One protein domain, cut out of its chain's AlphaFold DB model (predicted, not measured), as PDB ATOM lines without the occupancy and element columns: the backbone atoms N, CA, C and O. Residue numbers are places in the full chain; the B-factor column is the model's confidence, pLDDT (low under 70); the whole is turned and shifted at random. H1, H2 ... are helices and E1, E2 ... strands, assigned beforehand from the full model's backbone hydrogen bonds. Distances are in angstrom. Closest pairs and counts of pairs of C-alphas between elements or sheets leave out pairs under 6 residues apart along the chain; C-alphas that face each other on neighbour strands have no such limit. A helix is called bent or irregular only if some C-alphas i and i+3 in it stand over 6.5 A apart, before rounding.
ATOM      1  N   GLU A   2     214.283 192.781 177.855       44.97
ATOM      2  CA  GLU A   2     213.223 191.876 178.356       44.97
ATOM      3  C   GLU A   2     213.695 190.840 179.397       44.97
ATOM      4  O   GLU A   2     212.991 190.590 180.369       44.97
ATOM      5  N   ALA A   3     214.911 190.297 179.266       46.47
ATOM      6  CA  ALA A   3     215.407 189.248 180.166       46.47
ATOM      7  C   ALA A   3     215.860 189.734 181.563       46.47
ATOM      8  O   ALA A   3     215.959 188.928 182.481       46.47
ATOM      9  N   GLN A   4     216.132 191.034 181.756       46.50
ATOM     10  CA  GLN A   4     216.628 191.564 183.041       46.50
ATOM     11  C   GLN A   4     215.510 192.058 183.975       46.50
ATOM     12  O   GLN A   4     215.718 192.137 185.182       46.50
ATOM     13  N   ALA A   5     214.319 192.359 183.448       53.50
ATOM     14  CA  ALA A   5     213.202 192.859 184.255       53.50
ATOM     15  C   ALA A   5     212.466 191.743 185.020       53.50
ATOM     16  O   ALA A   5     211.949 191.990 186.106       53.50
ATOM     17  N   ALA A   6     212.461 190.512 184.496       55.38
ATOM     18  CA  ALA A   6     211.667 189.404 185.037       55.38
ATOM     19  C   ALA A   6     212.085 188.943 186.450       55.38
ATOM     20  O   ALA A   6     211.286 188.317 187.145       55.38
ATOM     21  N   HIS A   7     213.310 189.257 186.883       61.41
ATOM     22  CA  HIS A   7     213.860 188.824 188.175       61.41
ATOM     23  C   HIS A   7     214.076 189.958 189.180       61.41
ATOM     24  O   HIS A   7     214.475 189.694 190.312       61.41
ATOM     25  N   ASN A   8     213.816 191.212 188.802       75.94
ATOM     26  CA  ASN A   8     213.933 192.328 189.731       75.94
ATOM     27  C   ASN A   8     212.582 192.539 190.445       75.94
ATOM     28  O   ASN A   8     211.600 192.879 189.777       75.94
ATOM     29  N   PRO A   9     212.507 192.383 191.782       79.12
ATOM     30  CA  PRO A   9     211.260 192.559 192.526       79.12
ATOM     31  C   PRO A   9     210.655 193.964 192.372       79.12
ATOM     32  O   PRO A   9     209.446 194.112 192.518       79.12
ATOM     33  N   LEU A  10     211.454 194.978 192.009       77.88
ATOM     34  CA  LEU A  10     210.975 196.338 191.732       77.88
ATOM     35  C   LEU A  10     210.066 196.425 190.500       77.88
ATOM     36  O   LEU A  10     209.258 197.344 190.410       77.88
ATOM     37  N   PHE A  11     210.184 195.484 189.560       81.62
ATOM     38  CA  PHE A  11     209.362 195.434 188.348       81.62
ATOM     39  C   PHE A  11     208.310 194.325 188.399       81.62
ATOM     40  O   PHE A  11     207.662 194.038 187.389       81.62
ATOM     41  N   TRP A  12     208.099 193.701 189.561       83.12
ATOM     42  CA  TRP A  12     207.035 192.718 189.721       83.12
ATOM     43  C   TRP A  12     205.675 193.331 189.347       83.12
ATOM     44  O   TRP A  12     205.326 194.427 189.779       83.12
ATOM     45  N   GLY A  13     204.917 192.635 188.495       84.44
ATOM     46  CA  GLY A  13     203.638 193.132 187.981       84.44
ATOM     47  C   GLY A  13     203.747 194.232 186.914       84.44
ATOM     48  O   GLY A  13     202.730 194.834 186.577       84.44
ATOM     49  N   THR A  14     204.939 194.493 186.369       89.56
ATOM     50  CA  THR A  14     205.141 195.446 185.265       89.56
ATOM     51  C   THR A  14     205.035 194.749 183.908       89.56
ATOM     52  O   THR A  14     205.655 193.712 183.680       89.56
ATOM     53  N   GLU A  15     204.286 195.345 182.979       90.56
ATOM     54  CA  GLU A  15     204.200 194.928 181.573       90.56
ATOM     55  C   GLU A  15     204.642 196.100 180.687       90.56
ATOM     56  O   GLU A  15     204.171 197.226 180.855       90.56
ATOM     57  N   VAL A  16     205.538 195.838 179.734       91.81
ATOM     58  CA  VAL A  16     205.926 196.814 178.709       91.81
ATOM     59  C   VAL A  16     205.238 196.435 177.407       91.81
ATOM     60  O   VAL A  16     205.467 195.356 176.869       91.81
ATOM     61  N   ILE A  17     204.406 197.334 176.886       91.62
ATOM     62  CA  ILE A  17     203.669 197.110 175.642       91.62
ATOM     63  C   ILE A  17     204.286 197.969 174.546       91.62
ATOM     64  O   ILE A  17     204.177 199.196 174.558       91.62
ATOM     65  N   LYS A  18     204.917 197.318 173.570       93.81
ATOM     66  CA  LYS A  18     205.391 197.982 172.357       93.81
ATOM     67  C   LYS A  18     204.233 198.115 171.368       93.81
ATOM     68  O   LYS A  18     203.569 197.134 171.055       93.81
ATOM     69  N   LEU A  19     204.002 199.328 170.874       91.69
ATOM     70  CA  LEU A  19     203.019 199.591 169.823       91.69
ATOM     71  C   LEU A  19     203.712 199.576 168.457       91.69
ATOM     72  O   LEU A  19     204.743 200.225 168.286       91.69
ATOM     73  N   ASP A  20     203.119 198.900 167.471       91.25
ATOM     74  CA  ASP A  20     203.688 198.777 166.114       91.25
ATOM     75  C   ASP A  20     203.693 200.096 165.327       91.25
ATOM     76  O   ASP A  20     204.366 200.236 164.309       91.25
ATOM     77  N   LYS A  21     202.925 201.082 165.793       92.94
ATOM     78  CA  LYS A  21     202.861 202.425 165.221       92.94
ATOM     79  C   LYS A  21     202.617 203.468 166.300       92.94
ATOM     80  O   LYS A  21     202.108 203.166 167.380       92.94
ATOM     81  N   ARG A  22     202.920 204.727 165.980       89.50
ATOM     82  CA  ARG A  22     202.611 205.868 166.847       89.50
ATOM     83  C   ARG A  22     201.094 206.037 166.961       89.50
ATOM     84  O   ARG A  22     200.423 206.314 165.973       89.50
ATOM     85  N   MET A  23     200.573 205.889 168.177       88.75
ATOM     86  CA  MET A  23     199.136 205.973 168.483       88.75
ATOM     87  C   MET A  23     198.763 207.200 169.330       88.75
ATOM     88  O   MET A  23     197.614 207.326 169.757       88.75
ATOM     89  N   TYR A  24     199.732 208.092 169.567       90.19
ATOM     90  CA  TYR A  24     199.637 209.215 170.507       90.19
ATOM     91  C   TYR A  24     199.202 208.768 171.916       90.19
ATOM     92  O   TYR A  24     199.090 207.571 172.203       90.19
ATOM     93  N   LEU A  25     199.000 209.723 172.822       90.00
ATOM     94  CA  LEU A  25     198.640 209.421 174.205       90.00
ATOM     95  C   LEU A  25     197.296 208.669 174.324       90.00
ATOM     96  O   LEU A  25     197.272 207.646 175.010       90.00
ATOM     97  N   PRO A  26     196.201 209.059 173.633       92.69
ATOM     98  CA  PRO A  26     194.923 208.362 173.768       92.69
ATOM     99  C   PRO A  26     194.984 206.889 173.370       92.69
ATOM    100  O   PRO A  26     194.382 206.044 174.029       92.69
ATOM    101  N   GLY A  27     195.710 206.564 172.298       94.19
ATOM    102  CA  GLY A  27     195.835 205.185 171.848       94.19
ATOM    103  C   GLY A  27     196.722 204.345 172.766       94.19
ATOM    104  O   GLY A  27     196.375 203.198 173.039       94.19
ATOM    105  N   ALA A  28     197.803 204.916 173.310       93.81
ATOM    106  CA  ALA A  28     198.618 204.242 174.322       93.81
ATOM    107  C   ALA A  28     197.812 203.950 175.599       93.81
ATOM    108  O   ALA A  28     197.808 202.818 176.086       93.81
ATOM    109  N   VAL A  29     197.049 204.936 176.087       95.38
ATOM    110  CA  VAL A  29     196.163 204.768 177.249       95.38
ATOM    111  C   VAL A  29     195.078 203.728 176.970       95.38
ATOM    112  O   VAL A  29     194.802 202.902 177.836       95.38
ATOM    113  N   ALA A  30     194.492 203.708 175.769       96.00
ATOM    114  CA  ALA A  30     193.482 202.718 175.403       96.00
ATOM    115  C   ALA A  30     194.015 201.279 175.447       96.00
ATOM    116  O   ALA A  30     193.343 200.400 175.984       96.00
ATOM    117  N   VAL A  31     195.226 201.047 174.934       96.12
ATOM    118  CA  VAL A  31     195.878 199.730 174.996       96.12
ATOM    119  C   VAL A  31     196.200 199.348 176.443       96.12
ATOM    120  O   VAL A  31     195.903 198.229 176.856       96.12
ATOM    121  N   GLY A  32     196.729 200.279 177.243       95.12
ATOM    122  CA  GLY A  32     196.978 200.042 178.668       95.12
ATOM    123  C   GLY A  32     195.701 199.689 179.440       95.12
ATOM    124  O   GLY A  32     195.681 198.732 180.212       95.12
ATOM    125  N   MET A  33     194.593 200.388 179.175       96.56
ATOM    126  CA  MET A  33     193.310 200.171 179.857       96.56
ATOM    127  C   MET A  33     192.753 198.751 179.655       96.56
ATOM    128  O   MET A  33     192.093 198.217 180.548       96.56
ATOM    129  N   GLN A  34     193.053 198.113 178.516       96.06
ATOM    130  CA  GLN A  34     192.673 196.720 178.247       96.06
ATOM    131  C   GLN A  34     193.401 195.722 179.161       96.06
ATOM    132  O   GLN A  34     192.878 194.639 179.415       96.06
ATOM    133  N   ARG A  35     194.587 196.080 179.670       95.62
ATOM    134  CA  ARG A  35     195.389 195.238 180.572       95.62
ATOM    135  C   ARG A  35     195.053 195.451 182.044       95.62
ATOM    136  O   ARG A  35     195.202 194.531 182.847       95.62
ATOM    137  N   VAL A  36     194.573 196.640 182.408       95.25
ATOM    138  CA  VAL A  36     194.264 196.971 183.802       95.25
ATOM    139  C   VAL A  36     193.048 196.188 184.307       95.25
ATOM    140  O   VAL A  36     191.967 196.224 183.719       95.25
ATOM    141  N   LYS A  37     193.207 195.512 185.448       95.38
ATOM    142  CA  LYS A  37     192.144 194.727 186.107       95.38
ATOM    143  C   LYS A  37     191.540 195.427 187.327       95.38
ATOM    144  O   LYS A  37     190.501 195.007 187.828       95.38
ATOM    145  N   THR A  38     192.182 196.481 187.819       96.94
ATOM    146  CA  THR A  38     191.748 197.231 189.000       96.94
ATOM    147  C   THR A  38     190.629 198.216 188.667       96.94
ATOM    148  O   THR A  38     190.499 198.705 187.547       96.94
ATOM    149  N   LYS A  39     189.820 198.551 189.675       97.81
ATOM    150  CA  LYS A  39     188.730 199.536 189.564       97.81
ATOM    151  C   LYS A  39     189.225 200.967 189.326       97.81
ATOM    152  O   LYS A  39     188.497 201.783 188.757       97.81
ATOM    153  N   TYR A  40     190.445 201.258 189.760       98.06
ATOM    154  CA  TYR A  40     191.101 202.552 189.631       98.06
ATOM    155  C   TYR A  40     192.372 202.420 188.809       98.06
ATOM    156  O   TYR A  40     193.032 201.379 188.847       98.06
ATOM    157  N   VAL A  41     192.699 203.486 188.089       97.69
ATOM    158  CA  VAL A  41     193.895 203.603 187.260       97.69
ATOM    159  C   VAL A  41     194.641 204.870 187.639       97.69
ATOM    160  O   VAL A  41     194.024 205.921 187.795       97.69
ATOM    161  N   LEU A  42     195.957 204.763 187.786       97.44
ATOM    162  CA  LEU A  42     196.860 205.901 187.904       97.44
ATOM    163  C   LEU A  42     197.554 206.066 186.551       97.44
ATOM    164  O   LEU A  42     198.294 205.180 186.129       97.44
ATOM    165  N   VAL A  43     197.277 207.167 185.858       96.56
ATOM    166  CA  VAL A  43     197.912 207.498 184.578       96.56
ATOM    167  C   VAL A  43     199.054 208.461 184.865       96.56
ATOM    168  O   VAL A  43     198.837 209.514 185.465       96.56
ATOM    169  N   LEU A  44     200.264 208.082 184.450       95.12
ATOM    170  CA  LEU A  44     201.491 208.842 184.672       95.12
ATOM    171  C   LEU A  44     202.163 209.162 183.341       95.12
ATOM    172  O   LEU A  44     202.295 208.285 182.486       95.12
ATOM    173  N   GLN A  45     202.610 210.403 183.190       91.19
ATOM    174  CA  GLN A  45     203.508 210.823 182.124       91.19
ATOM    175  C   GLN A  45     204.947 210.807 182.653       91.19
ATOM    176  O   GLN A  45     205.207 211.118 183.817       91.19
ATOM    177  N   HIS A  46     205.884 210.386 181.808       90.88
ATOM    178  CA  HIS A  46     207.287 210.174 182.182       90.88
ATOM    179  C   HIS A  46     208.043 211.483 182.470       90.88
ATOM    180  O   HIS A  46     209.046 211.474 183.175       90.88
ATOM    181  N   ASP A  47     207.546 212.596 181.944       89.62
ATOM    182  CA  ASP A  47     208.041 213.964 182.083       89.62
ATOM    183  C   ASP A  47     207.307 214.764 183.175       89.62
ATOM    184  O   ASP A  47     207.545 215.958 183.319       89.62
ATOM    185  N   LEU A  48     206.458 214.117 183.985       91.38
ATOM    186  CA  LEU A  48     205.751 214.729 185.115       91.38
ATOM    187  C   LEU A  48     206.072 214.014 186.444       91.38
ATOM    188  O   LEU A  48     205.178 213.411 187.040       91.38
ATOM    189  N   PRO A  49     207.319 214.016 186.950       93.12
ATOM    190  CA  PRO A  49     207.621 213.419 188.250       93.12
ATOM    191  C   PRO A  49     206.805 214.051 189.387       93.12
ATOM    192  O   PRO A  49     206.626 215.269 189.447       93.12
ATOM    193  N   PHE A  50     206.360 213.221 190.335       94.38
ATOM    194  CA  PHE A  50     205.854 213.715 191.614       94.38
ATOM    195  C   PHE A  50     206.998 214.305 192.434       94.38
ATOM    196  O   PHE A  50     208.011 213.647 192.652       94.38
ATOM    197  N   ILE A  51     206.801 215.518 192.939       94.38
ATOM    198  CA  ILE A  51     207.764 216.208 193.811       94.38
ATOM    199  C   ILE A  51     207.280 216.299 195.263       94.38
ATOM    200  O   ILE A  51     207.962 216.849 196.126       94.38
ATOM    201  N   ARG A  52     206.077 215.783 195.540       93.31
ATOM    202  CA  ARG A  52     205.450 215.769 196.862       93.31
ATOM    203  C   ARG A  52     204.703 214.463 197.080       93.31
ATOM    204  O   ARG A  52     204.183 213.863 196.141       93.31
ATOM    205  N   HIS A  53     204.620 214.057 198.342       94.94
ATOM    206  CA  HIS A  53     203.837 212.898 198.743       94.94
ATOM    207  C   HIS A  53     202.343 213.128 198.477       94.94
ATOM    208  O   HIS A  53     201.793 214.159 198.860       94.94
ATOM    209  N   VAL A  54     201.686 212.139 197.873       95.94
ATOM    210  CA  VAL A  54     200.235 212.097 197.671       95.94
ATOM    211  C   VAL A  54     199.676 210.942 198.488       95.94
ATOM    212  O   VAL A  54     200.078 209.796 198.300       95.94
ATOM    213  N   ASP A  55     198.701 211.224 199.348       96.81
ATOM    214  CA  ASP A  55     197.973 210.186 200.081       96.81
ATOM    215  C   ASP A  55     196.982 209.456 199.157       96.81
ATOM    216  O   ASP A  55     195.777 209.721 199.139       96.81
ATOM    217  N   MET A  56     197.514 208.543 198.343       96.38
ATOM    218  CA  MET A  56     196.743 207.806 197.342       96.38
ATOM    219  C   MET A  56     195.655 206.929 197.975       96.38
ATOM    220  O   MET A  56     194.574 206.772 197.405       96.38
ATOM    221  N   HIS A  57     195.912 206.389 199.170       97.25
ATOM    222  CA  HIS A  57     194.948 205.571 199.896       97.25
ATOM    223  C   HIS A  57     193.683 206.375 200.212       97.25
ATOM    224  O   HIS A  57     192.571 205.952 199.884       97.25
ATOM    225  N   ASN A  58     193.833 207.570 200.789       97.81
ATOM    226  CA  ASN A  58     192.686 208.409 201.115       97.81
ATOM    227  C   ASN A  58     192.055 209.074 199.879       97.81
ATOM    228  O   ASN A  58     190.851 209.358 199.903       97.81
ATOM    229  N   VAL A  59     192.789 209.237 198.768       97.19
ATOM    230  CA  VAL A  59     192.178 209.573 197.466       97.19
ATOM    231  C   VAL A  59     191.223 208.463 197.027       97.19
ATOM    232  O   VAL A  59     190.048 208.739 196.789       97.19
ATOM    233  N   VAL A  60     191.678 207.206 196.984       97.62
ATOM    234  CA  VAL A  60     190.829 206.063 196.603       97.62
ATOM    235  C   VAL A  60     189.648 205.912 197.558       97.62
ATOM    236  O   VAL A  60     188.524 205.740 197.096       97.62
ATOM    237  N   ARG A  61     189.857 206.064 198.872       97.56
ATOM    238  CA  ARG A  61     188.778 206.034 199.873       97.56
ATOM    239  C   ARG A  61     187.719 207.112 199.618       97.56
ATOM    240  O   ARG A  61     186.523 206.826 199.674       97.56
ATOM    241  N   SER A  62     188.151 208.327 199.275       96.31
ATOM    242  CA  SER A  62     187.252 209.419 198.873       96.31
ATOM    243  C   SER A  62     186.486 209.053 197.608       96.31
ATOM    244  O   SER A  62     185.270 209.223 197.548       96.31
ATOM    245  N   MET A  63     187.173 208.497 196.606       95.81
ATOM    246  CA  MET A  63     186.527 208.059 195.375       95.81
ATOM    247  C   MET A  63     185.520 206.941 195.633       95.81
ATOM    248  O   MET A  63     184.450 206.983 195.044       95.81
ATOM    249  N   GLU A  64     185.814 205.965 196.492       96.50
ATOM    250  CA  GLU A  64     184.888 204.887 196.863       96.50
ATOM    251  C   GLU A  64     183.594 205.421 197.484       96.50
ATOM    252  O   GLU A  64     182.506 205.072 197.023       96.50
ATOM    253  N   ALA A  65     183.699 206.323 198.463       95.81
ATOM    254  CA  ALA A  65     182.529 206.882 199.141       95.81
ATOM    255  C   ALA A  65     181.759 207.913 198.302       95.81
ATOM    256  O   ALA A  65     180.596 208.199 198.586       95.81
ATOM    257  N   ASN A  66     182.399 208.493 197.284       92.38
ATOM    258  CA  ASN A  66     181.811 209.526 196.446       92.38
ATOM    259  C   ASN A  66     181.876 209.145 194.954       92.38
ATOM    260  O   ASN A  66     182.870 209.425 194.274       92.38
ATOM    261  N   PRO A  67     180.803 208.556 194.390       89.31
ATOM    262  CA  PRO A  67     180.778 208.125 192.991       89.31
ATOM    263  C   PRO A  67     180.886 209.274 191.977       89.31
ATOM    264  O   PRO A  67     181.164 209.020 190.804       89.31
ATOM    265  N   ASN A  68     180.725 210.531 192.407       87.44
ATOM    266  CA  ASN A  68     180.935 211.698 191.550       87.44
ATOM    267  C   ASN A  68     182.422 212.020 191.323       87.44
ATOM    268  O   ASN A  68     182.733 212.758 190.387       87.44
ATOM    269  N   LEU A  69     183.335 211.482 192.143       91.38
ATOM    270  CA  LEU A  69     184.781 211.605 191.945       91.38
ATOM    271  C   LEU A  69     185.234 210.585 190.900       91.38
ATOM    272  O   LEU A  69     185.503 209.416 191.204       91.38
ATOM    273  N   LYS A  70     185.269 211.023 189.641       93.06
ATOM    274  CA  LYS A  70     185.637 210.174 188.500       93.06
ATOM    275  C   LYS A  70     187.113 210.296 188.148       93.06
ATOM    276  O   LYS A  70     187.711 209.298 187.747       93.06
ATOM    277  N   HIS A  71     187.670 211.490 188.334       95.00
ATOM    278  CA  HIS A  71     189.014 211.861 187.918       95.00
ATOM    279  C   HIS A  71     189.614 212.899 188.879       95.00
ATOM    280  O   HIS A  71     189.044 213.977 189.065       95.00
ATOM    281  N   VAL A  72     190.776 212.595 189.454       95.44
ATOM    282  CA  VAL A  72     191.536 213.472 190.354       95.44
ATOM    283  C   VAL A  72     192.934 213.666 189.775       95.44
ATOM    284  O   VAL A  72     193.725 212.726 189.756       95.44
ATOM    285  N   ARG A  73     193.242 214.879 189.306       94.19
ATOM    286  CA  ARG A  73     194.573 215.234 188.795       94.19
ATOM    287  C   ARG A  73     195.447 215.884 189.850       94.19
ATOM    288  O   ARG A  73     194.953 216.488 190.805       94.19
ATOM    289  N   PHE A  74     196.750 215.792 189.630       93.25
ATOM    290  CA  PHE A  74     197.753 216.394 190.493       93.25
ATOM    291  C   PHE A  74     198.202 217.727 189.906       93.25
ATOM    292  O   PHE A  74     198.485 217.830 188.712       93.25
ATOM    293  N   ASN A  75     198.205 218.763 190.742       87.44
ATOM    294  CA  ASN A  75     198.559 220.105 190.308       87.44
ATOM    295  C   ASN A  75     200.020 220.153 189.839       87.44
ATOM    296  O   ASN A  75     200.898 219.636 190.530       87.44
ATOM    297  N   SER A  76     200.270 220.801 188.706       82.69
ATOM    298  CA  SER A  76     201.622 221.082 188.205       82.69
ATOM    299  C   SER A  76     201.922 222.579 188.107       82.69
ATOM    300  O   SER A  76     202.948 222.964 187.564       82.69
ATOM    301  N   GLU A  77     200.994 223.421 188.557       77.81
ATOM    302  CA  GLU A  77     201.134 224.871 188.570       77.81
ATOM    303  C   GLU A  77     201.654 225.328 189.934       77.81
ATOM    304  O   GLU A  77     201.346 224.730 190.970       77.81
ATOM    305  N   SER A  78     202.366 226.455 189.963       66.31
ATOM    306  CA  SER A  78     202.941 227.032 191.190       66.31
ATOM    307  C   SER A  78     201.918 227.257 192.309       66.31
ATOM    308  O   SER A  78     202.285 227.275 193.483       66.31
ATOM    309  N   SER A  79     200.635 227.388 191.964       59.66
ATOM    310  CA  SER A  79     199.538 227.398 192.926       59.66
ATOM    311  C   SER A  79     198.226 226.885 192.326       59.66
ATOM    312  O   SER A  79     197.925 227.120 191.154       59.66
ATOM    313  N   ASN A  80     197.409 226.243 193.165       62.34
ATOM    314  CA  ASN A  80     196.003 225.906 192.905       62.34
ATOM    315  C   ASN A  80     195.118 227.168 192.892       62.34
ATOM    316  O   ASN A  80     194.213 227.332 193.718       62.34
ATOM    317  N   VAL A  81     195.414 228.101 191.992       61.75
ATOM    318  CA  VAL A  81     194.640 229.323 191.781       61.75
ATOM    319  C   VAL A  81     193.836 229.222 190.500       61.75
ATOM    320  O   VAL A  81     194.172 228.489 189.572       61.75
ATOM    321  N   ARG A  82     192.755 229.996 190.451       59.22
ATOM    322  CA  ARG A  82     191.910 230.134 189.270       59.22
ATOM    323  C   ARG A  82     192.750 230.720 188.132       59.22
ATOM    324  O   ARG A  82     192.952 231.930 188.077       59.22
ATOM    325  N   ASN A  83     193.261 229.868 187.255       60.41
ATOM    326  CA  ASN A  83     194.036 230.275 186.089       60.41
ATOM    327  C   ASN A  83     193.176 230.181 184.813       60.41
ATOM    328  O   ASN A  83     191.987 229.859 184.865       60.41
ATOM    329  N   LYS A  84     193.773 230.504 183.656       57.28
ATOM    330  CA  LYS A  84     193.085 230.569 182.355       57.28
ATOM    331  C   LYS A  84     192.318 229.287 181.997       57.28
ATOM    332  O   LYS A  84     191.264 229.397 181.378       57.28
ATOM    333  N   ALA A  85     192.825 228.112 182.378       58.50
ATOM    334  CA  ALA A  85     192.166 226.832 182.130       58.50
ATOM    335  C   ALA A  85     191.175 226.505 183.254       58.50
ATOM    336  O   ALA A  85     190.008 226.244 182.971       58.50
ATOM    337  N   ASP A  86     191.597 226.617 184.517       63.25
ATOM    338  CA  ASP A  86     190.826 226.311 185.733       63.25
ATOM    339  C   ASP A  86     189.876 227.439 186.152       63.25
ATOM    340  O   ASP A  86     189.763 227.798 187.327       63.25
ATOM    341  N   TRP A  87     189.155 228.015 185.185       59.53
ATOM    342  CA  TRP A  87     188.305 229.201 185.360       59.53
ATOM    343  C   TRP A  87     187.178 229.026 186.394       59.53
ATOM    344  O   TRP A  87     186.450 229.976 186.697       59.53
ATOM    345  N   PHE A  88     187.031 227.836 186.966       65.25
ATOM    346  CA  PHE A  88     186.264 227.587 188.168       65.25
ATOM    347  C   PHE A  88     186.985 226.571 189.047       65.25
ATOM    348  O   PHE A  88     187.176 225.425 188.651       65.25
ATOM    349  N   LEU A  89     187.303 227.002 190.262       69.44
ATOM    350  CA  LEU A  89     187.757 226.148 191.344       69.44
ATOM    351  C   LEU A  89     186.839 226.405 192.527       69.44
ATOM    352  O   LEU A  89     186.699 227.551 192.956       69.44
ATOM    353  N   ASP A  90     186.200 225.364 193.051       72.00
ATOM    354  CA  ASP A  90     185.579 225.466 194.366       72.00
ATOM    355  C   ASP A  90     185.872 224.259 195.250       72.00
ATOM    356  O   ASP A  90     185.998 223.125 194.797       72.00
ATOM    357  N   SER A  91     185.983 224.528 196.550       71.38
ATOM    358  CA  SER A  91     186.168 223.522 197.598       71.38
ATOM    359  C   SER A  91     184.863 222.811 197.972       71.38
ATOM    360  O   SER A  91     184.839 221.969 198.866       71.38
ATOM    361  N   ARG A  92     183.751 223.137 197.297       75.50
ATOM    362  CA  ARG A  92     182.423 222.567 197.561       75.50
ATOM    363  C   ARG A  92     182.263 221.234 196.847       75.50
ATOM    364  O   ARG A  92     181.448 221.081 195.933       75.50
ATOM    365  N   VAL A  93     183.054 220.266 197.275       81.00
ATOM    366  CA  VAL A  93     182.890 218.878 196.871       81.00
ATOM    367  C   VAL A  93     181.809 218.258 197.750       81.00
ATOM    368  O   VAL A  93     181.922 218.226 198.971       81.00
ATOM    369  N   LEU A  94     180.718 217.815 197.127       79.38
ATOM    370  CA  LEU A  94     179.608 217.185 197.837       79.38
ATOM    371  C   LEU A  94     179.952 215.730 198.152       79.38
ATOM    372  O   LEU A  94     180.357 215.004 197.246       79.38
ATOM    373  N   GLY A  95     179.704 215.297 199.386       84.75
ATOM    374  CA  GLY A  95     179.905 213.917 199.835       84.75
ATOM    375  C   GLY A  95     181.191 213.712 200.646       84.75
ATOM    376  O   GLY A  95     181.942 214.662 200.860       84.75
ATOM    377  N   PRO A  96     181.435 212.483 201.134       89.88
ATOM    378  CA  PRO A  96     182.568 212.194 202.011       89.88
ATOM    379  C   PRO A  96     183.917 212.378 201.309       89.88
ATOM    380  O   PRO A  96     184.092 211.931 200.174       89.88
ATOM    381  N   LEU A  97     184.870 212.991 202.015       93.56
ATOM    382  CA  LEU A  97     186.250 213.199 201.581       93.56
ATOM    383  C   LEU A  97     187.226 212.928 202.730       93.56
ATOM    384  O   LEU A  97     186.969 213.316 203.867       93.56
ATOM    385  N   TRP A  98     188.369 212.323 202.405       96.38
ATOM    386  CA  TRP A  98     189.506 212.120 203.317       96.38
ATOM    387  C   TRP A  98     190.764 212.872 202.884       96.38
ATOM    388  O   TRP A  98     191.770 212.840 203.583       96.38
ATOM    389  N   VAL A  99     190.713 213.546 201.737       95.19
ATOM    390  CA  VAL A  99     191.779 214.409 201.225       95.19
ATOM    391  C   VAL A  99     191.174 215.717 200.721       95.19
ATOM    392  O   VAL A  99     190.013 215.721 200.292       95.19
ATOM    393  N   PRO A 100     191.927 216.826 200.751       93.25
ATOM    394  CA  PRO A 100     191.473 218.072 200.156       93.25
ATOM    395  C   PRO A 100     191.377 217.915 198.636       93.25
ATOM    396  O   PRO A 100     192.328 217.484 197.983       93.25
ATOM    397  N   LEU A 101     190.214 218.253 198.083       92.38
ATOM    398  CA  LEU A 101     189.968 218.270 196.647       92.38
ATOM    399  C   LEU A 101     189.313 219.591 196.256       92.38
ATOM    400  O   LEU A 101     188.383 220.059 196.915       92.38
ATOM    401  N   LEU A 102     189.746 220.143 195.129       89.06
ATOM    402  CA  LEU A 102     189.075 221.252 194.466       89.06
ATOM    403  C   LEU A 102     188.352 220.724 193.245       89.06
ATOM    404  O   LEU A 102     188.946 220.046 192.409       89.06
ATOM    405  N   ARG A 103     187.070 221.046 193.109       86.31
ATOM    406  CA  ARG A 103     186.356 220.776 191.868       86.31
ATOM    407  C   ARG A 103     186.842 221.753 190.808       86.31
ATOM    408  O   ARG A 103     186.793 222.959 191.039       86.31
ATOM    409  N   THR A 104     187.236 221.233 189.651       82.62
ATOM    410  CA  THR A 104     187.571 222.041 188.475       82.62
ATOM    411  C   THR A 104     186.649 221.714 187.312       82.62
ATOM    412  O   THR A 104     186.045 220.641 187.233       82.62
ATOM    413  N   TYR A 105     186.500 222.680 186.415       77.19
ATOM    414  CA  TYR A 105     185.818 222.479 185.148       77.19
ATOM    415  C   TYR A 105     186.772 222.030 184.057       77.19
ATOM    416  O   TYR A 105     186.297 221.597 183.027       77.19
ATOM    417  N   SER A 106     188.081 222.058 184.258       79.06
ATOM    418  CA  SER A 106     189.032 221.657 183.223       79.06
ATOM    419  C   SER A 106     189.287 220.164 183.289       79.06
ATOM    420  O   SER A 106     189.372 219.575 184.369       79.06
ATOM    421  N   TRP A 107     189.417 219.544 182.125       87.25
ATOM    422  CA  TRP A 107     189.940 218.192 182.016       87.25
ATOM    423  C   TRP A 107     191.369 218.264 181.502       87.25
ATOM    424  O   TRP A 107     191.658 219.102 180.661       87.25
ATOM    425  N   SER A 108     192.260 217.428 182.029       87.81
ATOM    426  CA  SER A 108     193.657 217.400 181.603       87.81
ATOM    427  C   SER A 108     194.216 215.995 181.715       87.81
ATOM    428  O   SER A 108     193.873 215.275 182.652       87.81
ATOM    429  N   ASP A 109     195.083 215.625 180.774       89.12
ATOM    430  CA  ASP A 109     195.732 214.314 180.723       89.12
ATOM    431  C   ASP A 109     197.060 214.236 181.492       89.12
ATOM    432  O   ASP A 109     197.676 213.166 181.510       89.12
ATOM    433  N   ARG A 110     197.470 215.314 182.184       91.38
ATOM    434  CA  ARG A 110     198.550 215.306 183.197       91.38
ATOM    435  C   ARG A 110     198.328 214.205 184.240       91.38
ATOM    436  O   ARG A 110     197.215 213.706 184.359       91.38
ATOM    437  N   ASN A 111     199.341 213.862 185.043       95.44
ATOM    438  CA  ASN A 111     199.226 212.792 186.046       95.44
ATOM    439  C   ASN A 111     197.929 212.876 186.861       95.44
ATOM    440  O   ASN A 111     197.601 213.915 187.447       95.44
ATOM    441  N   HIS A 112     197.209 211.761 186.925       96.38
ATOM    442  CA  HIS A 112     195.922 211.699 187.603       96.38
ATOM    443  C   HIS A 112     195.541 210.264 187.958       96.38
ATOM    444  O   HIS A 112     195.980 209.298 187.331       96.38
ATOM    445  N   ILE A 113     194.661 210.133 188.946       97.56
ATOM    446  CA  ILE A 113     193.942 208.895 189.235       97.56
ATOM    447  C   ILE A 113     192.500 209.007 188.749       97.56
ATOM    448  O   ILE A 113     191.835 210.031 188.920       97.56
ATOM    449  N   ALA A 114     191.997 207.940 188.143       97.25
ATOM    450  CA  ALA A 114     190.636 207.874 187.644       97.25
ATOM    451  C   ALA A 114     189.993 206.516 187.916       97.25
ATOM    452  O   ALA A 114     190.654 205.506 188.159       97.25
ATOM    453  N   ARG A 115     188.663 206.481 187.845       96.62
ATOM    454  CA  ARG A 115     187.919 205.220 187.768       96.62
ATOM    455  C   ARG A 115     188.155 204.591 186.397       96.62
ATOM    456  O   ARG A 115     188.025 205.269 185.382       96.62
ATOM    457  N   LYS A 116     188.419 203.285 186.349       97.12
ATOM    458  CA  LYS A 116     188.640 202.566 185.085       97.12
ATOM    459  C   LYS A 116     187.447 202.706 184.132       97.12
ATOM    460  O   LYS A 116     187.614 203.099 182.981       97.12
ATOM    461  N   TRP A 117     186.230 202.505 184.646       96.25
ATOM    462  CA  TRP A 117     185.004 202.617 183.845       96.25
ATOM    463  C   TRP A 117     184.833 204.003 183.212       96.25
ATOM    464  O   TRP A 117     184.256 204.123 182.135       96.25
ATOM    465  N   TYR A 118     185.334 205.061 183.861       95.31
ATOM    466  CA  TYR A 118     185.235 206.424 183.341       95.31
ATOM    467  C   TYR A 118     186.052 206.569 182.054       95.31
ATOM    468  O   TYR A 118     185.586 207.166 181.083       95.31
ATOM    469  N   TYR A 119     187.217 205.927 181.997       95.44
ATOM    470  CA  TYR A 119     187.998 205.826 180.774       95.44
ATOM    471  C   TYR A 119     187.295 205.009 179.690       95.44
ATOM    472  O   TYR A 119     187.166 205.471 178.556       95.44
ATOM    473  N   GLU A 120     186.816 203.818 180.049       95.31
ATOM    474  CA  GLU A 120     186.200 202.866 179.116       95.31
ATOM    475  C   GLU A 120     184.900 203.392 178.495       95.31
ATOM    476  O   GLU A 120     184.619 203.107 177.335       95.31
ATOM    477  N   GLN A 121     184.115 204.167 179.248       93.31
ATOM    478  CA  GLN A 121     182.760 204.557 178.845       93.31
ATOM    479  C   GLN A 121     182.625 206.034 178.467       93.31
ATOM    480  O   GLN A 121     181.745 206.372 177.679       93.31
ATOM    481  N   VAL A 122     183.459 206.921 179.022       90.44
ATOM    482  CA  VAL A 122     183.289 208.379 178.867       90.44
ATOM    483  C   VAL A 122     184.427 209.003 178.066       90.44
ATOM    484  O   VAL A 122     184.162 209.743 177.122       90.44
ATOM    485  N   VAL A 123     185.683 208.715 178.423       91.50
ATOM    486  CA  VAL A 123     186.852 209.402 177.845       91.50
ATOM    487  C   VAL A 123     187.258 208.808 176.497       91.50
ATOM    488  O   VAL A 123     187.274 209.513 175.492       91.50
ATOM    489  N   LEU A 124     187.586 207.515 176.446       93.75
ATOM    490  CA  LEU A 124     188.234 206.919 175.271       93.75
ATOM    491  C   LEU A 124     187.323 206.758 174.049       93.75
ATOM    492  O   LEU A 124     187.786 207.084 172.953       93.75
ATOM    493  N   PRO A 125     186.061 206.291 174.164       92.88
ATOM    494  CA  PRO A 125     185.244 206.018 172.983       92.88
ATOM    495  C   PRO A 125     185.136 207.203 172.009       92.88
ATOM    496  O   PRO A 125     185.393 207.015 170.814       92.88
ATOM    497  N   PRO A 126     184.820 208.435 172.455       88.75
ATOM    498  CA  PRO A 126     184.722 209.550 171.524       88.75
ATOM    499  C   PRO A 126     186.082 210.100 171.065       88.75
ATOM    500  O   PRO A 126     186.188 210.524 169.910       88.75
ATOM    501  N   VAL A 127     187.117 210.060 171.914       89.44
ATOM    502  CA  VAL A 127     188.482 210.491 171.561       89.44
ATOM    503  C   VAL A 127     189.034 209.628 170.425       89.44
ATOM    504  O   VAL A 127     189.497 210.151 169.409       89.44
ATOM    505  N   LEU A 128     188.918 208.302 170.559       89.25
ATOM    506  CA  LEU A 128     189.400 207.339 169.567       89.25
ATOM    507  C   LEU A 128     188.604 207.421 168.262       89.25
ATOM    508  O   LEU A 128     189.192 207.382 167.181       89.25
ATOM    509  N   LYS A 129     187.277 207.600 168.343       88.75
ATOM    510  CA  LYS A 129     186.415 207.754 167.161       88.75
ATOM    511  C   LYS A 129     186.806 208.966 166.312       88.75
ATOM    512  O   LYS A 129     186.733 208.900 165.088       88.75
ATOM    513  N   ARG A 130     187.202 210.067 166.951       82.75
ATOM    514  CA  ARG A 130     187.566 211.325 166.280       82.75
ATOM    515  C   ARG A 130     189.063 211.484 166.006       82.75
ATOM    516  O   ARG A 130     189.434 212.435 165.330       82.75
ATOM    517  N   ARG A 131     189.898 210.545 166.469       83.69
ATOM    518  CA  ARG A 131     191.357 210.521 166.255       83.69
ATOM    519  C   ARG A 131     192.077 211.778 166.766       83.69
ATOM    520  O   ARG A 131     192.987 212.272 166.107       83.69
ATOM    521  N   PHE A 132     191.683 212.292 167.932       80.31
ATOM    522  CA  PHE A 132     192.430 213.386 168.565       80.31
ATOM    523  C   PHE A 132     193.834 212.935 168.983       80.31
ATOM    524  O   PHE A 132     194.032 211.778 169.360       80.31
ATOM    525  N   HIS A 133     194.797 213.859 168.936       81.94
ATOM    526  CA  HIS A 133     196.164 213.613 169.397       81.94
ATOM    527  C   HIS A 133     196.274 213.678 170.923       81.94
ATOM    528  O   HIS A 133     196.988 212.864 171.508       81.94
ATOM    529  N   PHE A 134     195.524 214.584 171.556       83.69
ATOM    530  CA  PHE A 134     195.416 214.705 173.006       83.69
ATOM    531  C   PHE A 134     193.988 214.417 173.459       83.69
ATOM    532  O   PHE A 134     193.018 214.738 172.770       83.69
ATOM    533  N   MET A 135     193.837 213.797 174.630       86.69
ATOM    534  CA  MET A 135     192.499 213.585 175.197       86.69
ATOM    535  C   MET A 135     191.869 214.926 175.594       86.69
ATOM    536  O   MET A 135     190.664 215.112 175.427       86.69
ATOM    537  N   GLU A 136     192.697 215.874 176.040       84.00
ATOM    538  CA  GLU A 136     192.296 217.225 176.436       84.00
ATOM    539  C   GLU A 136     191.652 218.011 175.280       84.00
ATOM    540  O   GLU A 136     190.614 218.649 175.474       84.00
ATOM    541  N   ASP A 137     192.161 217.860 174.051       81.81
ATOM    542  CA  ASP A 137     191.592 218.499 172.856       81.81
ATOM    543  C   ASP A 137     190.130 218.111 172.632       81.81
ATOM    544  O   ASP A 137     189.296 218.960 172.303       81.81
ATOM    545  N   TYR A 138     189.797 216.831 172.823       82.19
ATOM    546  CA  TYR A 138     188.421 216.370 172.686       82.19
ATOM    547  C   TYR A 138     187.520 216.977 173.758       82.19
ATOM    548  O   TYR A 138     186.399 217.378 173.446       82.19
ATOM    549  N   MET A 139     187.987 217.052 175.004       80.50
ATOM    550  CA  MET A 139     187.182 217.573 176.108       80.50
ATOM    551  C   MET A 139     186.892 219.061 175.918       80.50
ATOM    552  O   MET A 139     185.736 219.484 175.975       80.50
ATOM    553  N   HIS A 140     187.911 219.834 175.538       74.62
ATOM    554  CA  HIS A 140     187.753 221.243 175.186       74.62
ATOM    555  C   HIS A 140     186.898 221.447 173.928       74.62
ATOM    556  O   HIS A 140     186.101 222.384 173.856       74.62
ATOM    557  N   HIS A 141     187.009 220.567 172.931       75.31
ATOM    558  CA  HIS A 141     186.114 220.576 171.775       75.31
ATOM    559  C   HIS A 141     184.671 220.249 172.182       75.31
ATOM    560  O   HIS A 141     183.735 220.849 171.662       75.31
ATOM    561  N   TYR A 142     184.444 219.281 173.069       73.44
ATOM    562  CA  TYR A 142     183.106 218.932 173.543       73.44
ATOM    563  C   TYR A 142     182.460 220.118 174.263       73.44
ATOM    564  O   TYR A 142     181.298 220.435 174.004       73.44
ATOM    565  N   GLU A 143     183.223 220.820 175.102       67.31
ATOM    566  CA  GLU A 143     182.782 222.064 175.728       67.31
ATOM    567  C   GLU A 143     182.389 223.119 174.683       67.31
ATOM    568  O   GLU A 143     181.299 223.690 174.744       67.31
ATOM    569  N   LYS A 144     183.244 223.349 173.683       66.81
ATOM    570  CA  LYS A 144     183.004 224.373 172.660       66.81
ATOM    571  C   LYS A 144     181.836 224.043 171.738       66.81
ATOM    572  O   LYS A 144     181.020 224.917 171.498       66.81
ATOM    573  N   GLU A 145     181.731 222.817 171.249       68.12
ATOM    574  CA  GLU A 145     180.745 222.471 170.221       68.12
ATOM    575  C   GLU A 145     179.432 221.969 170.831       68.12
ATOM    576  O   GLU A 145     178.349 222.374 170.432       68.12
ATOM    577  N   VAL A 146     179.477 221.098 171.840       66.50
ATOM    578  CA  VAL A 146     178.251 220.462 172.353       66.50
ATOM    579  C   VAL A 146     177.575 221.328 173.410       66.50
ATOM    580  O   VAL A 146     176.344 221.426 173.428       66.50
ATOM    581  N   LEU A 147     178.357 221.970 174.284       64.50
ATOM    582  CA  LEU A 147     177.798 222.790 175.356       64.50
ATOM    583  C   LEU A 147     177.425 224.197 174.873       64.50
ATOM    584  O   LEU A 147     176.346 224.653 175.238       64.50
ATOM    585  N   LYS A 148     178.208 224.865 174.007       61.19
ATOM    586  CA  LYS A 148     177.827 226.208 173.507       61.19
ATOM    587  C   LYS A 148     176.572 226.214 172.633       61.19
ATOM    588  O   LYS A 148     175.829 227.184 172.677       61.19
ATOM    589  N   HIS A 149     176.293 225.153 171.872       54.25
ATOM    590  CA  HIS A 149     175.056 225.084 171.081       54.25
ATOM    591  C   HIS A 149     173.800 224.843 171.933       54.25
ATOM    592  O   HIS A 149     172.692 225.119 171.479       54.25
ATOM    593  N   ARG A 150     173.949 224.328 173.162       52.50
ATOM    594  CA  ARG A 150     172.830 224.000 174.067       52.50
ATOM    595  C   ARG A 150     172.671 224.967 175.232       52.50
ATOM    596  O   ARG A 150     171.613 225.002 175.854       52.50
ATOM    597  N   LEU A 151     173.717 225.715 175.558       50.84
ATOM    598  CA  LEU A 151     173.750 226.647 176.670       50.84
ATOM    599  C   LEU A 151     173.941 228.063 176.157       50.84
ATOM    600  O   LEU A 151     174.771 228.317 175.291       50.84
ATOM    601  N   THR A 152     173.204 228.990 176.765       53.22
ATOM    602  CA  THR A 152     173.412 230.435 176.631       53.22
ATOM    603  C   THR A 152     174.897 230.806 176.807       53.22
ATOM    604  O   THR A 152     175.677 230.033 177.373       53.22
ATOM    605  N   ASN A 153     175.300 231.998 176.348       58.25
ATOM    606  CA  ASN A 153     176.661 232.563 176.437       58.25
ATOM    607  C   ASN A 153     177.175 232.785 177.884       58.25
ATOM    608  O   ASN A 153     177.888 233.748 178.145       58.25
ATOM    609  N   HIS A 154     176.804 231.941 178.850       66.75
ATOM    610  CA  HIS A 154     177.132 232.050 180.262       66.75
ATOM    611  C   HIS A 154     178.207 231.010 180.646       66.75
ATOM    612  O   HIS A 154     177.874 229.855 180.943       66.75
ATOM    613  N   PRO A 155     179.499 231.392 180.719       64.44
ATOM    614  CA  PRO A 155     180.616 230.461 180.931       64.44
ATOM    615  C   PRO A 155     180.476 229.605 182.196       64.44
ATOM    616  O   PRO A 155     180.870 228.443 182.233       64.44
ATOM    617  N   GLN A 156     179.837 230.145 183.240       66.31
ATOM    618  CA  GLN A 156     179.599 229.411 184.486       66.31
ATOM    619  C   GLN A 156     178.634 228.225 184.316       66.31
ATOM    620  O   GLN A 156     178.767 227.232 185.024       66.31
ATOM    621  N   GLN A 157     177.651 228.309 183.411       67.56
ATOM    622  CA  GLN A 157     176.716 227.204 183.168       67.56
ATOM    623  C   GLN A 157     177.375 226.102 182.328       67.56
ATOM    624  O   GLN A 157     177.196 224.922 182.632       67.56
ATOM    625  N   GLN A 158     178.182 226.492 181.335       66.00
ATOM    626  CA  GLN A 158     178.976 225.582 180.498       66.00
ATOM    627  C   GLN A 158     179.940 224.766 181.354       66.00
ATOM    628  O   GLN A 158     179.890 223.536 181.359       66.00
ATOM    629  N   GLY A 159     180.689 225.453 182.209       66.31
ATOM    630  CA  GLY A 159     181.597 224.818 183.140       66.31
ATOM    631  C   GLY A 159     180.918 223.862 184.133       66.31
ATOM    632  O   GLY A 159     181.407 222.757 184.358       66.31
ATOM    633  N   ARG A 160     179.729 224.199 184.665       69.31
ATOM    634  CA  ARG A 160     178.956 223.282 185.533       69.31
ATOM    635  C   ARG A 160     178.545 221.997 184.815       69.31
ATOM    636  O   ARG A 160     178.578 220.929 185.426       69.31
ATOM    637  N   GLN A 161     178.132 222.085 183.550       70.81
ATOM    638  CA  GLN A 161     177.778 220.899 182.768       70.81
ATOM    639  C   GLN A 161     179.010 220.062 182.420       70.81
ATOM    640  O   GLN A 161     178.951 218.838 182.537       70.81
ATOM    641  N   HIS A 162     180.131 220.710 182.093       70.75
ATOM    642  CA  HIS A 162     181.411 220.041 181.889       70.75
ATOM    643  C   HIS A 162     181.857 219.296 183.159       70.75
ATOM    644  O   HIS A 162     182.077 218.087 183.116       70.75
ATOM    645  N   ALA A 163     181.844 219.952 184.327       70.19
ATOM    646  CA  ALA A 163     182.129 219.306 185.612       70.19
ATOM    647  C   ALA A 163     181.164 218.160 185.939       70.19
ATOM    648  O   ALA A 163     181.581 217.154 186.501       70.19
ATOM    649  N   LYS A 164     179.875 218.279 185.600       72.69
ATOM    650  CA  LYS A 164     178.905 217.196 185.821       72.69
ATOM    651  C   LYS A 164     179.222 215.973 184.955       72.69
ATOM    652  O   LYS A 164     179.102 214.836 185.418       72.69
ATOM    653  N   LEU A 165     179.615 216.200 183.704       73.19
ATOM    654  CA  LEU A 165     179.941 215.129 182.773       73.19
ATOM    655  C   LEU A 165     181.262 214.458 183.160       73.19
ATOM    656  O   LEU A 165     181.295 213.248 183.408       73.19
ATOM    657  N   PHE A 166     182.319 215.255 183.296       78.25
ATOM    658  CA  PHE A 166     183.678 214.755 183.455       78.25
ATOM    659  C   PHE A 166     184.084 214.509 184.910       78.25
ATOM    660  O   PHE A 166     184.869 213.601 185.154       78.25
ATOM    661  N   GLY A 167     183.480 215.192 185.887       78.94
ATOM    662  CA  GLY A 167     183.713 214.923 187.310       78.94
ATOM    663  C   GLY A 167     185.178 215.097 187.701       78.94
ATOM    664  O   GLY A 167     185.762 214.183 188.289       78.94
ATOM    665  N   THR A 168     185.755 216.236 187.317       87.00
ATOM    666  CA  THR A 168     187.182 216.536 187.424       87.00
ATOM    667  C   THR A 168     187.526 217.295 188.701       87.00
ATOM    668  O   THR A 168     186.900 218.299 189.048       87.00
ATOM    669  N   TYR A 169     188.558 216.821 189.396       91.69
ATOM    670  CA  TYR A 169     189.034 217.392 190.650       91.69
ATOM    671  C   TYR A 169     190.552 217.556 190.629       91.69
ATOM    672  O   TYR A 169     191.249 216.816 189.935       91.69
ATOM    673  N   ILE A 170     191.050 218.509 191.405       92.25
ATOM    674  CA  ILE A 170     192.472 218.733 191.659       92.25
ATOM    675  C   ILE A 170     192.765 218.328 193.099       92.25
ATOM    676  O   ILE A 170     192.025 218.705 194.008       92.25
ATOM    677  N   TYR A 171     193.829 217.555 193.294       94.00
ATOM    678  CA  TYR A 171     194.334 217.203 194.615       94.00
ATOM    679  C   TYR A 171     194.985 218.411 195.299       94.00
ATOM    680  O   TYR A 171     195.865 219.054 194.719       94.00
ATOM    681  N   GLY A 172     194.564 218.696 196.532       92.00
ATOM    682  CA  GLY A 172     195.133 219.751 197.365       92.00
ATOM    683  C   GLY A 172     194.145 220.836 197.791       92.00
ATOM    684  O   GLY A 172     192.966 220.842 197.430       92.00
TER     685      GLY A 172
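AT A GLANCE: This is residues 2 to 172 of the 219 residues of the protein "Hypothetical protein" of Eutreptiella gymnastica (UniProt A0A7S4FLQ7). A small, strongly twisted sheet of five short strands has H3 over one face, while H2, H4, H5 and H6 make a chain of crossed helices on the side of the sheet away from H3. From this body a thin arm at the start of the printed part sticks out with its residues 7 to 13, beside the short H1, and adds to the length of the whole. The printed part has 171 residues, with six named helices and five named strands in the order H1 H2 E1 H3 E2 E3 E4 H4 H5 H6 E5. The sheet is mixed, in the order E1 E4 E2 E5 E3, and the class is mixed, helices and strands. The whole is compact by its radius of gyration of the C-alphas, 17.0 A, yet elongated, with spans of 58 by 37 by 29 A.

HOW THE PARTS SIT: H1, residues 2 to 5, is apart from H2, residues 24 to 35. H2 touches H4, residues 116 to 130, opposite ways at a steep tilt of 39 degrees; the closest C-alphas, of Ala 30 and Leu 124, are 6.7 A apart. E1, residues 40 to 43, is an edge strand, antiparallel to E4, residues 112 to 115, with N 41 and O 114 at 2.9 A. H3, residues 56 to 65, is on the sheet at a height over the sheet of 8.6 A, over E2, residues 71 to 74, and runs along the strands, at 24 degrees to E2 on the local plane; helix and sheet make two layers, with the helix on one face. E1, H3 and E2 form a split strand-helix-strand unit, two strands that run the same way with E4 between them, and its crossover is left-handed. E4 and E2 are antiparallel, with N 72 and O 113 at 2.8 A. E2 is parallel to E5, residues 168 to 171, with N 73 and O 169 at 2.8 A. E5 is antiparallel to the other edge strand E3, residues 101 to 104, with N 170 and O 102 at 2.8 A. Residues 89 to 90 pair with residues 103 to 104 of E3, antiparallel. With residues 123 to 127 alone H4 touches H5, residues 135 to 147, about perpendicular at 78 degrees; the C-alphas of Val 127 and Tyr 138 come closest, at 6.0 A. H5 touches H6, residues 155 to 166, opposite ways at a steep tilt of 54 degrees, closest at the C-alphas of Leu 147 and Gln 158, 6.0 A apart. H2, H4 and H6 only graze the sheet, and H5 is not on it. Every O i to N i+4 pair is within hydrogen-bond range in H3, H5 and H6, against 7 of 8 in H2 and 6 of 11 in H4, while H1 is too short for such a pair.

IN THESE COORDINATES: H1 begins at C-alpha 2, (213.223, 191.876, 178.356). H2 measures 17.7 A from first to last C-alpha, H3 14.4 A, H4 20.8 A, H5 17.3 A and H6 16.2 A. H4 begins right after E4, at C-alpha 116, (188.640, 202.566, 185.085), and is only just irregular: C-alphas 121 and 124 are 7.0 A apart. E5 ends at C-alpha 171, (194.334, 217.203, 194.615).

THE WHOLE: The two C-alphas farthest apart, of His 7 and Thr 152, are 59.2 A from each other. The printed part has no cut. The links H1 to H2, E1 to H3 and E2 to E3 are long, with 18, 12 and 26 residues. The mean pLDDT of the printed part is 83.3, and residues 2 to 7, 78 to 89 and 143 to 160 of this predicted model are under 70.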